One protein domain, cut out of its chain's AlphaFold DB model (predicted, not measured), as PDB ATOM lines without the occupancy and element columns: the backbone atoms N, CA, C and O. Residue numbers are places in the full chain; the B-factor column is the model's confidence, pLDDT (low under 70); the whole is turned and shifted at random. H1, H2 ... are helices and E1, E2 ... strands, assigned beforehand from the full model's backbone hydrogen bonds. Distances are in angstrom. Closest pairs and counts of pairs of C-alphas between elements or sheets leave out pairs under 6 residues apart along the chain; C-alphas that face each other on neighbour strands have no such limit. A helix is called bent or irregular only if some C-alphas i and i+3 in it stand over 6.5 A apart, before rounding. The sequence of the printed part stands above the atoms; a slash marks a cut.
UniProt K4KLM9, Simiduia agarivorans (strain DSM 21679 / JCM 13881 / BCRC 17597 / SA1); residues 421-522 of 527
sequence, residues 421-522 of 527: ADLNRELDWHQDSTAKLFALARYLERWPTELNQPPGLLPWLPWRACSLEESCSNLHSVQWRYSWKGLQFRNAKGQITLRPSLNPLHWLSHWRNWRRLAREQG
ATOM      1  N   ALA A 421     120.766 144.575 123.335       84.25
ATOM      2  CA  ALA A 421     120.885 145.840 122.615       84.25
ATOM      3  C   ALA A 421     121.734 145.716 121.335       84.25
ATOM      4  O   ALA A 421     121.405 146.341 120.331       84.25
ATOM      5  N   ASP A 422     122.798 144.901 121.354       87.31
ATOM      6  CA  ASP A 422     123.573 144.607 120.143       87.31
ATOM      7  C   ASP A 422     122.707 143.866 119.118       87.31
ATOM      8  O   ASP A 422     122.632 144.288 117.970       87.31
ATOM      9  N   LEU A 423     121.999 142.813 119.546       87.00
ATOM     10  CA  LEU A 423     121.119 142.040 118.662       87.00
ATOM     11  C   LEU A 423     120.010 142.909 118.052       87.00
ATOM     12  O   LEU A 423     119.759 142.819 116.858       87.00
ATOM     13  N   ASN A 424     119.395 143.798 118.837       85.50
ATOM     14  CA  ASN A 424     118.375 144.729 118.343       85.50
ATOM     15  C   ASN A 424     118.895 145.712 117.286       85.50
ATOM     16  O   ASN A 424     118.103 146.203 116.487       85.50
ATOM     17  N   ARG A 425     120.198 146.022 117.292       86.44
ATOM     18  CA  ARG A 425     120.828 146.896 116.294       86.44
ATOM     19  C   ARG A 425     121.242 146.138 115.031       86.44
ATOM     20  O   ARG A 425     121.319 146.737 113.968       86.44
ATOM     21  N   GLU A 426     121.571 144.857 115.164       85.88
ATOM     22  CA  GLU A 426     122.230 144.069 114.115       85.88
ATOM     23  C   GLU A 426     121.307 143.137 113.342       85.88
ATOM     24  O   GLU A 426     121.656 142.730 112.236       85.88
ATOM     25  N   LEU A 427     120.172 142.758 113.928       85.38
ATOM     26  CA  LEU A 427     119.186 141.931 113.247       85.38
ATOM     27  C   LEU A 427     118.336 142.793 112.324       85.38
ATOM     28  O   LEU A 427     117.616 143.684 112.781       85.38
ATOM     29  N   ASP A 428     118.379 142.470 111.040       85.69
ATOM     30  CA  ASP A 428     117.495 143.049 110.039       85.69
ATOM     31  C   ASP A 428     116.448 142.006 109.659       85.69
ATOM     32  O   ASP A 428     116.708 141.064 108.922       85.69
ATOM     33  N   TRP A 429     115.228 142.176 110.151       80.06
ATOM     34  CA  TRP A 429     114.133 141.229 109.932       80.06
ATOM     35  C   TRP A 429     113.689 141.126 108.469       80.06
ATOM     36  O   TRP A 429     113.100 140.122 108.065       80.06
ATOM     37  N   HIS A 430     113.974 142.138 107.657       79.69
ATOM     38  CA  HIS A 430     113.652 142.119 106.237       79.69
ATOM     39  C   HIS A 430     114.741 141.405 105.436       79.69
ATOM     40  O   HIS A 430     114.418 140.640 104.526       79.69
ATOM     41  N   GLN A 431     116.008 141.633 105.790       81.62
ATOM     42  CA  GLN A 431     117.153 141.137 105.026       81.62
ATOM     43  C   GLN A 431     117.743 139.829 105.551       81.62
ATOM     44  O   GLN A 431     118.276 139.054 104.759       81.62
ATOM     45  N   ASP A 432     117.658 139.535 106.842       84.31
ATOM     46  CA  ASP A 432     118.235 138.322 107.415       84.31
ATOM     47  C   ASP A 432     117.489 137.073 106.940       84.31
ATOM     48  O   ASP A 432     116.264 137.061 106.760       84.31
ATOM     49  N   SER A 433     118.229 135.984 106.725       83.50
ATOM     50  CA  SER A 433     117.589 134.721 106.378       83.50
ATOM     51  C   SER A 433     116.769 134.185 107.553       83.50
ATOM     52  O   SER A 433     117.079 134.373 108.737       83.50
ATOM     53  N   THR A 434     115.711 133.445 107.238       83.69
ATOM     54  CA  THR A 434     114.966 132.706 108.258       83.69
ATOM     55  C   THR A 434     115.825 131.635 108.931       83.69
ATOM     56  O   THR A 434     115.620 131.348 110.109       83.69
ATOM     57  N   ALA A 435     116.839 131.099 108.250       81.69
ATOM     58  CA  ALA A 435     117.801 130.174 108.840       81.69
ATOM     59  C   ALA A 435     118.660 130.848 109.928       81.69
ATOM     60  O   ALA A 435     118.816 130.272 111.008       81.69
ATOM     61  N   LYS A 436     119.128 132.087 109.710       85.19
ATOM     62  CA  LYS A 436     119.861 132.901 110.700       85.19
ATOM     63  C   LYS A 436     119.049 133.107 111.965       85.19
ATOM     64  O   LYS A 436     119.489 132.788 113.069       85.19
ATOM     65  N   LEU A 437     117.834 133.619 111.799       84.31
ATOM     66  CA  LEU A 437     116.930 133.918 112.905       84.31
ATOM     67  C   LEU A 437     116.520 132.633 113.644       84.31
ATOM     68  O   LEU A 437     116.426 132.622 114.873       84.31
ATOM     69  N   PHE A 438     116.354 131.522 112.921       85.56
ATOM     70  CA  PHE A 438     116.081 130.209 113.502       85.56
ATOM     71  C   PHE A 438     117.268 129.680 114.313       85.56
ATOM     72  O   PHE A 438     117.092 129.210 115.439       85.56
ATOM     73  N   ALA A 439     118.483 129.784 113.779       83.31
ATOM     74  CA  ALA A 439     119.701 129.375 114.463       83.31
ATOM     75  C   ALA A 439     119.957 130.232 115.711       83.31
ATOM     76  O   ALA A 439     120.238 129.684 116.779       83.31
ATOM     77  N   LEU A 440     119.743 131.549 115.628       84.56
ATOM     78  CA  LEU A 440     119.786 132.442 116.783       84.56
ATOM     79  C   LEU A 440     118.758 132.033 117.847       84.56
ATOM     80  O   LEU A 440     119.114 131.886 119.016       84.56
ATOM     81  N   ALA A 441     117.504 131.776 117.455       82.00
ATOM     82  CA  ALA A 441     116.458 131.319 118.375       82.00
ATOM     83  C   ALA A 441     116.878 130.061 119.148       82.00
ATOM     84  O   ALA A 441     116.629 129.924 120.348       82.00
ATOM     85  N   ARG A 442     117.500 129.115 118.438       83.69
ATOM     86  CA  ARG A 442     117.918 127.819 118.980       83.69
ATOM     87  C   ARG A 442     119.189 127.904 119.808       83.69
ATOM     88  O   ARG A 442     119.324 127.144 120.769       83.69
ATOM     89  N   TYR A 443     120.077 128.841 119.488       83.50
ATOM     90  CA  TYR A 443     121.224 129.184 120.317       83.50
ATOM     91  C   TYR A 443     120.795 129.825 121.643       83.50
ATOM     92  O   TYR A 443     121.340 129.496 122.696       83.50
ATOM     93  N   LEU A 444     119.800 130.716 121.616       80.50
ATOM     94  CA  LEU A 444     119.308 131.388 122.820       80.50
ATOM     95  C   LEU A 444     118.502 130.450 123.735       80.50
ATOM     96  O   LEU A 444     118.331 130.766 124.910       80.50
ATOM     97  N   GLU A 445     118.041 129.298 123.225       76.19
ATOM     98  CA  GLU A 445     117.193 128.273 123.878       76.19
ATOM     99  C   GLU A 445     115.817 128.756 124.358       76.19
ATOM    100  O   GLU A 445     114.881 127.959 124.495       76.19
ATOM    101  N   ARG A 446     115.702 130.048 124.655       77.50
ATOM    102  CA  ARG A 446     114.497 130.805 124.949       77.50
ATOM    103  C   ARG A 446     114.618 132.134 124.224       77.50
ATOM    104  O   ARG A 446     115.605 132.842 124.400       77.50
ATOM    105  N   TRP A 447     113.616 132.459 123.421       75.50
ATOM    106  CA  TRP A 447     113.573 133.732 122.726       75.50
ATOM    107  C   TRP A 447     113.474 134.879 123.750       75.50
ATOM    108  O   TRP A 447     112.578 134.822 124.600       75.50
ATOM    109  N   PRO A 448     114.358 135.892 123.697       75.00
ATOM    110  CA  PRO A 448     114.260 137.068 124.548       75.00
ATOM    111  C   PRO A 448     113.110 137.941 124.063       75.00
ATOM    112  O   PRO A 448     113.098 138.401 122.923       75.00
ATOM    113  N   THR A 449     112.131 138.163 124.927       71.69
ATOM    114  CA  THR A 449     110.960 138.995 124.628       71.69
ATOM    115  C   THR A 449     111.285 140.485 124.572       71.69
ATOM    116  O   THR A 449     110.462 141.269 124.126       71.69
ATOM    117  N   GLU A 450     112.479 140.876 125.018       73.75
ATOM    118  CA  GLU A 450     113.026 142.231 124.936       73.75
ATOM    119  C   GLU A 450     113.684 142.529 123.575       73.75
ATOM    120  O   GLU A 450     114.174 143.640 123.352       73.75
ATOM    121  N   LEU A 451     113.734 141.551 122.661       77.25
ATOM    122  CA  LEU A 451     114.057 141.834 121.265       77.25
ATOM    123  C   LEU A 451     112.900 142.597 120.613       77.25
ATOM    124  O   LEU A 451     111.735 142.282 120.840       77.25
ATOM    125  N   ASN A 452     113.226 143.570 119.763       73.25
ATOM    126  CA  ASN A 452     112.258 144.459 119.111       73.25
ATOM    127  C   ASN A 452     111.225 143.706 118.253       73.25
ATOM    128  O   ASN A 452     110.159 144.242 117.951       73.25
ATOM    129  N   GLN A 453     111.547 142.483 117.831       70.31
ATOM    130  CA  GLN A 453     110.679 141.588 117.076       70.31
ATOM    131  C   GLN A 453     110.953 140.125 117.501       70.31
ATOM    132  O   GLN A 453     112.064 139.816 117.954       70.31
ATOM    133  N   PRO A 454     109.988 139.198 117.346       66.12
ATOM    134  CA  PRO A 454     108.610 139.409 116.899       66.12
ATOM    135  C   PRO A 454     107.793 140.331 117.811       66.12
ATOM    136  O   PRO A 454     107.959 140.262 119.032       66.12
ATOM    137  N   PRO A 455     106.856 141.122 117.262       65.56
ATOM    138  CA  PRO A 455     105.926 141.886 118.070       65.56
ATOM    139  C   PRO A 455     104.928 140.932 118.744       65.56
ATOM    140  O   PRO A 455     104.546 139.893 118.198       65.56
ATOM    141  N   GLY A 456     104.521 141.266 119.967       61.03
ATOM    142  CA  GLY A 456     103.458 140.544 120.669       61.03
ATOM    143  C   GLY A 456     103.869 139.232 121.344       61.03
ATOM    144  O   GLY A 456     102.990 138.509 121.818       61.03
ATOM    145  N   LEU A 457     105.166 138.911 121.442       68.06
ATOM    146  CA  LEU A 457     105.610 137.843 122.340       68.06
ATOM    147  C   LEU A 457     105.296 138.221 123.789       68.06
ATOM    148  O   LEU A 457     105.705 139.271 124.277       68.06
ATOM    149  N   LEU A 458     104.593 137.339 124.497       66.00
ATOM    150  CA  LEU A 458     104.287 137.541 125.910       66.00
ATOM    151  C   LEU A 458     105.574 137.456 126.750       66.00
ATOM    152  O   LEU A 458     106.171 136.372 126.775       66.00
ATOM    153  N   PRO A 459     105.974 138.528 127.471       65.38
ATOM    154  CA  PRO A 459     107.271 138.599 128.153       65.38
ATOM    155  C   PRO A 459     107.503 137.530 129.222       65.38
ATOM    156  O   PRO A 459     108.625 137.111 129.489       65.38
ATOM    157  N   TRP A 460     106.426 137.054 129.842       64.75
ATOM    158  CA  TRP A 460     106.478 136.053 130.908       64.75
ATOM    159  C   TRP A 460     106.459 134.604 130.402       64.75
ATOM    160  O   TRP A 460     106.544 133.677 131.211       64.75
ATOM    161  N   LEU A 461     106.336 134.374 129.089       68.12
ATOM    162  CA  LEU A 461     106.331 133.033 128.506       68.12
ATOM    163  C   LEU A 461     107.674 132.711 127.839       68.12
ATOM    164  O   LEU A 461     108.182 133.510 127.063       68.12
ATOM    165  N   PRO A 462     108.266 131.529 128.086       72.12
ATOM    166  CA  PRO A 462     109.481 131.112 127.394       72.12
ATOM    167  C   PRO A 462     109.159 130.616 125.980       72.12
ATOM    168  O   PRO A 462     108.498 129.593 125.831       72.12
ATOM    169  N   TRP A 463     109.672 131.264 124.939       77.00
ATOM    170  CA  TRP A 463     109.414 130.884 123.542       77.00
ATOM    171  C   TRP A 463     110.583 130.148 122.901       77.00
ATOM    172  O   TRP A 463     111.734 130.386 123.253       77.00
ATOM    173  N   ARG A 464     110.306 129.250 121.954       81.25
ATOM    174  CA  ARG A 464     111.311 128.444 121.247       81.25
ATOM    175  C   ARG A 464     110.984 128.330 119.772       81.25
ATOM    176  O   ARG A 464     109.818 128.189 119.416       81.25
ATOM    177  N   ALA A 465     112.014 128.308 118.933       83.31
ATOM    178  CA  ALA A 465     111.847 127.972 117.527       83.31
ATOM    179  C   ALA A 465     111.690 126.460 117.331       83.31
ATOM    180  O   ALA A 465     112.504 125.665 117.811       83.31
ATOM    181  N   CYS A 466     110.627 126.078 116.627       82.12
ATOM    182  CA  CYS A 466     110.217 124.687 116.450       82.12
ATOM    183  C   CYS A 466     110.433 124.172 115.029       82.12
ATOM    184  O   CYS A 466     110.782 123.006 114.874       82.12
ATOM    185  N   SER A 467     110.241 125.012 114.015       82.31
ATOM    186  CA  SER A 467     110.440 124.626 112.618       82.31
ATOM    187  C   SER A 467     110.957 125.786 111.778       82.31
ATOM    188  O   SER A 467     110.686 126.954 112.077       82.31
ATOM    189  N   LEU A 468     111.685 125.408 110.732       83.38
ATOM    190  CA  LEU A 468     112.137 126.237 109.628       83.38
ATOM    191  C   LEU A 468     111.546 125.630 108.351       83.38
ATOM    192  O   LEU A 468     111.637 124.419 108.157       83.38
ATOM    193  N   GLU A 469     110.908 126.452 107.528       81.81
ATOM    194  CA  GLU A 469     110.404 126.073 106.207       81.81
ATOM    195  C   GLU A 469     111.108 126.946 105.164       81.81
ATOM    196  O   GLU A 469     111.049 128.181 105.226       81.81
ATOM    197  N   GLU A 470     111.806 126.295 104.235       68.94
ATOM    198  CA  GLU A 470     112.501 126.957 103.135       68.94
ATOM    199  C   GLU A 470     111.496 127.347 102.044       68.94
ATOM    200  O   GLU A 470     110.626 126.562 101.669       68.94
ATOM    201  N   SER A 471     111.643 128.570 101.526       64.75
ATOM    202  CA  SER A 471     110.808 129.201 100.493       64.75
ATOM    203  C   SER A 471     109.392 129.637 100.917       64.75
ATOM    204  O   SER A 471     108.539 128.874 101.363       64.75
ATOM    205  N   CYS A 472     109.112 130.925 100.714       59.19
ATOM    206  CA  CYS A 472     107.764 131.478 100.605       59.19
ATOM    207  C   CYS A 472     107.757 132.328  99.332       59.19
ATOM    208  O   CYS A 472     108.041 133.519  99.379       59.19
ATOM    209  N   SER A 473     107.502 131.696  98.187       54.88
ATOM    210  CA  SER A 473     107.830 132.205  96.845       54.88
ATOM    211  C   SER A 473     107.152 133.515  96.414       54.88
ATOM    212  O   SER A 473     107.464 133.997  95.337       54.88
ATOM    213  N   ASN A 474     106.296 134.137  97.236       61.62
ATOM    214  CA  ASN A 474     105.516 135.329  96.866       61.62
ATOM    215  C   ASN A 474     105.390 136.390  97.990       61.62
ATOM    216  O   ASN A 474     104.405 137.127  98.029       61.62
ATOM    217  N   LEU A 475     106.325 136.465  98.947       65.38
ATOM    218  CA  LEU A 475     106.281 137.478 100.020       65.38
ATOM    219  C   LEU A 475     107.154 138.699  99.707       65.38
ATOM    220  O   LEU A 475     108.377 138.598  99.680       65.38
ATOM    221  N   HIS A 476     106.520 139.865  99.551       66.75
ATOM    222  CA  HIS A 476     107.197 141.155  99.342       66.75
ATOM    223  C   HIS A 476     107.474 141.933 100.642       66.75
ATOM    224  O   HIS A 476     108.207 142.918 100.624       66.75
ATOM    225  N   SER A 477     106.904 141.507 101.774       72.38
ATOM    226  CA  SER A 477     107.085 142.138 103.086       72.38
ATOM    227  C   SER A 477     107.153 141.101 104.209       72.38
ATOM    228  O   SER A 477     106.721 139.955 104.051       72.38
ATOM    229  N   VAL A 478     107.722 141.503 105.350       77.06
ATOM    230  CA  VAL A 478     107.728 140.696 106.577       77.06
ATOM    231  C   VAL A 478     106.296 140.538 107.083       77.06
ATOM    232  O   VAL A 478     105.568 141.521 107.211       77.06
ATOM    233  N   GLN A 479     105.902 139.305 107.399       79.12
ATOM    234  CA  GLN A 479     104.590 138.986 107.954       79.12
ATOM    235  C   GLN A 479     104.711 138.182 109.243       79.12
ATOM    236  O   GLN A 479     105.560 137.296 109.377       79.12
ATOM    237  N   TRP A 480     103.787 138.449 110.161       76.81
ATOM    238  CA  TRP A 480     103.659 137.739 111.424       76.81
ATOM    239  C   TRP A 480     102.287 137.080 111.484       76.81
ATOM    240  O   TRP A 480     101.267 137.727 111.295       76.81
ATOM    241  N   ARG A 481     102.223 135.775 111.731       76.06
ATOM    242  CA  ARG A 481     100.939 135.068 111.785       76.06
ATOM    243  C   ARG A 481     100.825 134.243 113.047       76.06
ATOM    244  O   ARG A 481     101.627 133.341 113.269       76.06
ATOM    245  N   TYR A 482      99.791 134.489 113.842       74.06
ATOM    246  CA  TYR A 482      99.428 133.551 114.894       74.06
ATOM    247  C   TYR A 482      98.588 132.428 114.300       74.06
ATOM    248  O   TYR A 482      97.565 132.659 113.670       74.06
ATOM    249  N   SER A 483      99.009 131.191 114.534       72.56
ATOM    250  CA  SER A 483      98.243 129.999 114.181       72.56
ATOM    251  C   SER A 483      98.204 129.036 115.362       72.56
ATOM    252  O   SER A 483      98.961 129.172 116.326       72.56
ATOM    253  N   TRP A 484      97.379 127.994 115.268       71.56
ATOM    254  CA  TRP A 484      97.385 126.905 116.250       71.56
ATOM    255  C   TRP A 484      98.760 126.216 116.362       71.56
ATOM    256  O   TRP A 484      99.036 125.562 117.368       71.56
ATOM    257  N   LYS A 485      99.634 126.388 115.354       73.69
ATOM    258  CA  LYS A 485     101.025 125.926 115.347       73.69
ATOM    259  C   LYS A 485     101.991 126.884 116.055       73.69
ATOM    260  O   LYS A 485     103.145 126.499 116.190       73.69
ATOM    261  N   GLY A 486     101.594 128.079 116.487       78.44
ATOM    262  CA  GLY A 486     102.492 129.075 117.090       78.44
ATOM    263  C   GLY A 486     102.519 130.412 116.349       78.44
ATOM    264  O   GLY A 486     101.715 130.644 115.445       78.44
ATOM    265  N   LEU A 487     103.456 131.280 116.740       81.19
ATOM    266  CA  LEU A 487     103.763 132.521 116.030       81.19
ATOM    267  C   LEU A 487     104.686 132.215 114.854       81.19
ATOM    268  O   LEU A 487     105.797 131.727 115.044       81.19
ATOM    269  N   GLN A 488     104.226 132.497 113.648       83.81
ATOM    270  CA  GLN A 488     104.977 132.303 112.421       83.81
ATOM    271  C   GLN A 488     105.555 133.637 111.966       83.81
ATOM    272  O   GLN A 488     104.818 134.596 111.758       83.81
ATOM    273  N   PHE A 489     106.869 133.674 111.813       81.12
ATOM    274  CA  PHE A 489     107.587 134.723 111.106       81.12
ATOM    275  C   PHE A 489     107.738 134.320 109.650       81.12
ATOM    276  O   PHE A 489     108.169 133.194 109.393       81.12
ATOM    277  N   ARG A 490     107.444 135.214 108.710       83.69
ATOM    278  CA  ARG A 490     107.671 134.966 107.286       83.69
ATOM    279  C   ARG A 490     108.336 136.172 106.643       83.69
ATOM    280  O   ARG A 490     107.905 137.300 106.865       83.69
ATOM    281  N   ASN A 491     109.335 135.923 105.811       81.50
ATOM    282  CA  ASN A 491     109.894 136.913 104.898       81.50
ATOM    283  C   ASN A 491     110.144 136.261 103.526       81.50
ATOM    284  O   ASN A 491     109.815 135.091 103.317       81.50
ATOM    285  N   ALA A 492     110.728 137.006 102.585       77.81
ATOM    286  CA  ALA A 492     111.016 136.503 101.239       77.81
ATOM    287  C   ALA A 492     111.923 135.251 101.227       77.81
ATOM    288  O   ALA A 492     111.916 134.488 100.264       77.81
ATOM    289  N   LYS A 493     112.689 135.018 102.302       77.12
ATOM    290  CA  LYS A 493     113.658 133.920 102.425       77.12
ATOM    291  C   LYS A 493     113.074 132.664 103.087       77.12
ATOM    292  O   LYS A 493     113.702 131.612 103.033       77.12
ATOM    293  N   GLY A 494     111.872 132.722 103.670       83.56
ATOM    294  CA  GLY A 494     111.177 131.542 104.201       83.56
ATOM    295  C   GLY A 494     110.311 131.829 105.425       83.56
ATOM    296  O   GLY A 494     109.849 132.952 105.632       83.56
ATOM    297  N   GLN A 495     110.098 130.801 106.253       86.38
ATOM    298  CA  GLN A 495     109.260 130.890 107.451       86.38
ATOM    299  C   GLN A 495     109.886 130.209 108.676       86.38
ATOM    300  O   GLN A 495     110.429 129.111 108.588       86.38
ATOM    301  N   ILE A 496     109.715 130.826 109.848       86.25
ATOM    302  CA  ILE A 496     110.048 130.251 111.159       86.25
ATOM    303  C   ILE A 496     108.785 130.149 111.994       86.25
ATOM    304  O   ILE A 496     107.986 131.079 112.017       86.25
ATOM    305  N   THR A 497     108.627 129.061 112.747       86.69
ATOM    306  CA  THR A 497     107.556 128.950 113.748       86.69
ATOM    307  C   THR A 497     108.118 128.957 115.167       86.69
ATOM    308  O   THR A 497     108.914 128.088 115.534       86.69
ATOM    309  N   LEU A 498     107.658 129.905 115.984       83.44
ATOM    310  CA  LEU A 498     107.927 130.014 117.416       83.44
ATOM    311  C   LEU A 498     106.736 129.493 118.234       83.44
ATOM    312  O   LEU A 498     105.586 129.855 117.983       83.44
ATOM    313  N   ARG A 499     107.001 128.677 119.257       81.12
ATOM    314  CA  ARG A 499     105.989 128.195 120.216       81.12
ATOM    315  C   ARG A 499     106.389 128.525 121.650       81.12
ATOM    316  O   ARG A 499     107.583 128.507 121.958       81.12
ATOM    317  N   PRO A 500     105.434 128.773 122.557       74.38
ATOM    318  CA  PRO A 500     105.744 128.845 123.972       74.38
ATOM    319  C   PRO A 500     106.082 127.443 124.492       74.38
ATOM    320  O   PRO A 500     105.516 126.437 124.067       74.38
ATOM    321  N   SER A 501     106.994 127.378 125.452       71.06
ATOM    322  CA  SER A 501     107.439 126.148 126.110       71.06
ATOM    323  C   SER A 501     106.454 125.769 127.221       71.06
ATOM    324  O   SER A 501     106.826 125.683 128.389       71.06
ATOM    325  N   LEU A 502     105.181 125.622 126.855       66.94
ATOM    326  CA  LEU A 502     104.085 125.221 127.734       66.94
ATOM    327  C   LEU A 502     103.696 123.760 127.484       66.94
ATOM    328  O   LEU A 502     103.893 123.226 126.394       66.94
ATOM    329  N   ASN A 503     103.083 123.133 128.488       60.41
ATOM    330  CA  ASN A 503     102.359 121.878 128.295       60.41
ATOM    331  C   ASN A 503     101.197 122.108 127.289       60.41
ATOM    332  O   ASN A 503     100.521 123.138 127.392       60.41
ATOM    333  N   PRO A 504     100.930 121.180 126.346       59.56
ATOM    334  CA  PRO A 504      99.838 121.277 125.369       59.56
ATOM    335  C   PRO A 504      98.461 121.664 125.937       59.56
ATOM    336  O   PRO A 504      97.700 122.363 125.274       59.56
ATOM    337  N   LEU A 505      98.137 121.271 127.173       57.19
ATOM    338  CA  LEU A 505      96.866 121.630 127.818       57.19
ATOM    339  C   LEU A 505      96.786 123.124 128.181       57.19
ATOM    340  O   LEU A 505      95.726 123.736 128.075       57.19
ATOM    341  N   HIS A 506      97.917 123.739 128.536       62.22
ATOM    342  CA  HIS A 506      98.005 125.180 128.794       62.22
ATOM    343  C   HIS A 506      97.996 125.996 127.491       62.22
ATOM    344  O   HIS A 506      97.551 127.138 127.471       62.22
ATOM    345  N   TRP A 507      98.450 125.418 126.375       62.72
ATOM    346  CA  TRP A 507      98.404 126.077 125.065       62.72
ATOM    347  C   TRP A 507      96.966 126.433 124.648       62.72
ATOM    348  O   TRP A 507      96.701 127.557 124.215       62.72
ATOM    349  N   LEU A 508      96.020 125.511 124.857       63.00
ATOM    350  CA  LEU A 508      94.608 125.700 124.508       63.00
ATOM    351  C   LEU A 508      93.917 126.785 125.348       63.00
ATOM    352  O   LEU A 508      93.123 127.557 124.810       63.00
ATOM    353  N   SER A 509      94.231 126.886 126.645       61.38
ATOM    354  CA  SER A 509      93.636 127.906 127.521       61.38
ATOM    355  C   SER A 509      94.149 129.316 127.208       61.38
ATOM    356  O   SER A 509      93.390 130.283 127.292       61.38
ATOM    357  N   HIS A 510      95.401 129.444 126.758       62.41
ATOM    358  CA  HIS A 510      95.981 130.728 126.361       62.41
ATOM    359  C   HIS A 510      95.592 131.176 124.942       62.41
ATOM    360  O   HIS A 510      95.560 132.382 124.693       62.41
ATOM    361  N   TRP A 511      95.202 130.262 124.043       64.88
ATOM    362  CA  TRP A 511      94.790 130.577 122.663       64.88
ATOM    363  C   TRP A 511      93.702 131.663 122.571       64.88
ATOM    364  O   TRP A 511      93.746 132.529 121.694       64.88
ATOM    365  N   ARG A 512      92.745 131.679 123.510       64.50
ATOM    366  CA  ARG A 512      91.701 132.721 123.581       64.50
ATOM    367  C   ARG A 512      92.268 134.108 123.896       64.50
ATOM    368  O   ARG A 512      91.897 135.073 123.232       64.50
ATOM    369  N   ASN A 513      93.194 134.202 124.849       63.78
ATOM    370  CA  ASN A 513      93.867 135.461 125.187       63.78
ATOM    371  C   ASN A 513      94.760 135.946 124.038       63.78
ATOM    372  O   ASN A 513      94.893 137.144 123.819       63.78
ATOM    373  N   TRP A 514      95.316 135.020 123.257       64.62
ATOM    374  CA  TRP A 514      96.158 135.339 122.105       64.62
ATOM    375  C   TRP A 514      95.360 135.895 120.936       64.62
ATOM    376  O   TRP A 514      95.764 136.891 120.350       64.62
ATOM    377  N   ARG A 515      94.184 135.321 120.647       62.12
ATOM    378  CA  ARG A 515      93.241 135.907 119.684       62.12
ATOM    379  C   ARG A 515      92.833 137.330 120.061       62.12
ATOM    380  O   ARG A 515      92.558 138.121 119.167       62.12
ATOM    381  N   ARG A 516      92.777 137.642 121.361       64.69
ATOM    382  CA  ARG A 516      92.483 138.991 121.856       64.69
ATOM    383  C   ARG A 516      93.654 139.945 121.601       64.69
ATOM    384  O   ARG A 516      93.464 140.940 120.918       64.69
ATOM    385  N   LEU A 517      94.863 139.582 122.035       59.88
ATOM    386  CA  LEU A 517      96.082 140.383 121.843       59.88
ATOM    387  C   LEU A 517      96.418 140.616 120.361       59.88
ATOM    388  O   LEU A 517      96.775 141.724 119.977       59.88
ATOM    389  N   ALA A 518      96.242 139.596 119.517       57.94
ATOM    390  CA  ALA A 518      96.421 139.693 118.067       57.94
ATOM    391  C   ALA A 518      95.459 140.697 117.407       57.94
ATOM    392  O   ALA A 518      95.811 141.306 116.406       57.94
ATOM    393  N   ARG A 519      94.249 140.871 117.961       61.97
ATOM    394  CA  ARG A 519      93.276 141.873 117.493       61.97
ATOM    395  C   ARG A 519      93.568 143.274 118.036       61.97
ATOM    396  O   ARG A 519      93.227 144.243 117.374       61.97
ATOM    397  N   GLU A 520      94.162 143.369 119.225       60.56
ATOM    398  CA  GLU A 520      94.525 144.638 119.875       60.56
ATOM    399  C   GLU A 520      95.766 145.289 119.226       60.56
ATOM    400  O   GLU A 520      95.822 146.510 119.125       60.56
ATOM    401  N   GLN A 521      96.735 144.505 118.736       57.03
ATOM    402  CA  GLN A 521      97.954 145.004 118.069       57.03
ATOM    403  C   GLN A 521      97.759 145.270 116.567       57.03
ATOM    404  O   GLN A 521      98.566 144.811 115.767       57.03
ATOM    405  N   GLY A 522      96.674 145.949 116.185       54.97
ATOM    406  CA  GLY A 522      96.311 146.214 114.788       54.97
ATOM    407  C   GLY A 522      97.511 146.480 113.864       54.97
ATOM    408  O   GLY A 522      98.373 147.287 114.191       54.97
TER     409      GLY A 522
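Overview. This is residues 421 to 522 of the 527 residues of a protein of Simiduia agarivorans (strain DSM 21679 / JCM 13881 / BCRC 17597 / SA1) (UniProt K4KLM9). A strongly twisted sheet of four antiparallel strands makes the core, with helix H2 packed along one face of it, over E1 and E4. The longer, kinked helix H3 crosses past the end of the sheet where E2 and E4 finish, while the short helix H1 sits far from the sheet at the other end of the domain. The 102 printed residues hold three named helices and four named strands, in the chain order H1, H2, E1, E2, E3, E4, H3; the sheet's order is E1, E4, E3, E2, and the class is mixed, helices and strands. The whole is compact, with a radius of gyration of the C-alphas of 13.3 A and spans of 35 by 30 by 24 A.

Along the chain. E1, residues 463 to 470, is 21.0 A long and begins at C-alpha 463, (109.414, 130.884, 123.542). E4, residues 494 to 500, measures 20.7 A, E3, residues 486 to 491, 16.3 A, and E2, residues 479 to 483, 12.6 A. H2, residues 434 to 444, spans 15.3 A, and H1, residues 421 to 426, spans 8.8 A from C-alpha 421 at (120.885, 145.840, 122.615). H3, residues 504 to 520, spans 24.6 A and ends at C-alpha 520, (94.525, 144.638, 119.875). It has a kink of 42 degrees near residue 512 and is only just irregular: C-alphas 509 and 512 are 6.52 A apart.

Arrangement. E1 and E2 are the edge strands. E1 and E4 are antiparallel at 159 degrees, with N 466 and O 497 2.9 A apart, within hydrogen-bond range. E3 and E4 form a hairpin, with N 487 to O 498 at 2.8 A, and E2 and E3 another, with N 488 to O 481 at 2.8 A. E2, E3 and E4 are a meander, each strand the antiparallel neighbour of the one before; with E1 beside E4 the four make a Greek key. H2 is on the sheet at a height of 8.5 A, along the strands, in two layers, a helix on one face of a sheet; its closest C-alphas to E1 are those of Ala 441 and Ala 465, 5.8 A. H3 is on the sheet at a height of 9.2 A, and its closest C-alphas to E2 are those of Tyr 482 and Ala 518, 7.5 A. H1 is apart from H2. Every O i to N i+4 pair is within hydrogen-bond range in H1 and H2, and 9 of 13 in H3.

Size, cuts and confidence. The farthest C-alphas, those of Arg 425 and Leu 505, are 36.7 A apart. The printed part has no cut. The link from H2 to E1, residues 445 to 462, is long. Mean pLDDT of the printed part is 74.1; residues 454 to 461, 470 to 476 and 502 to 522 are under 70.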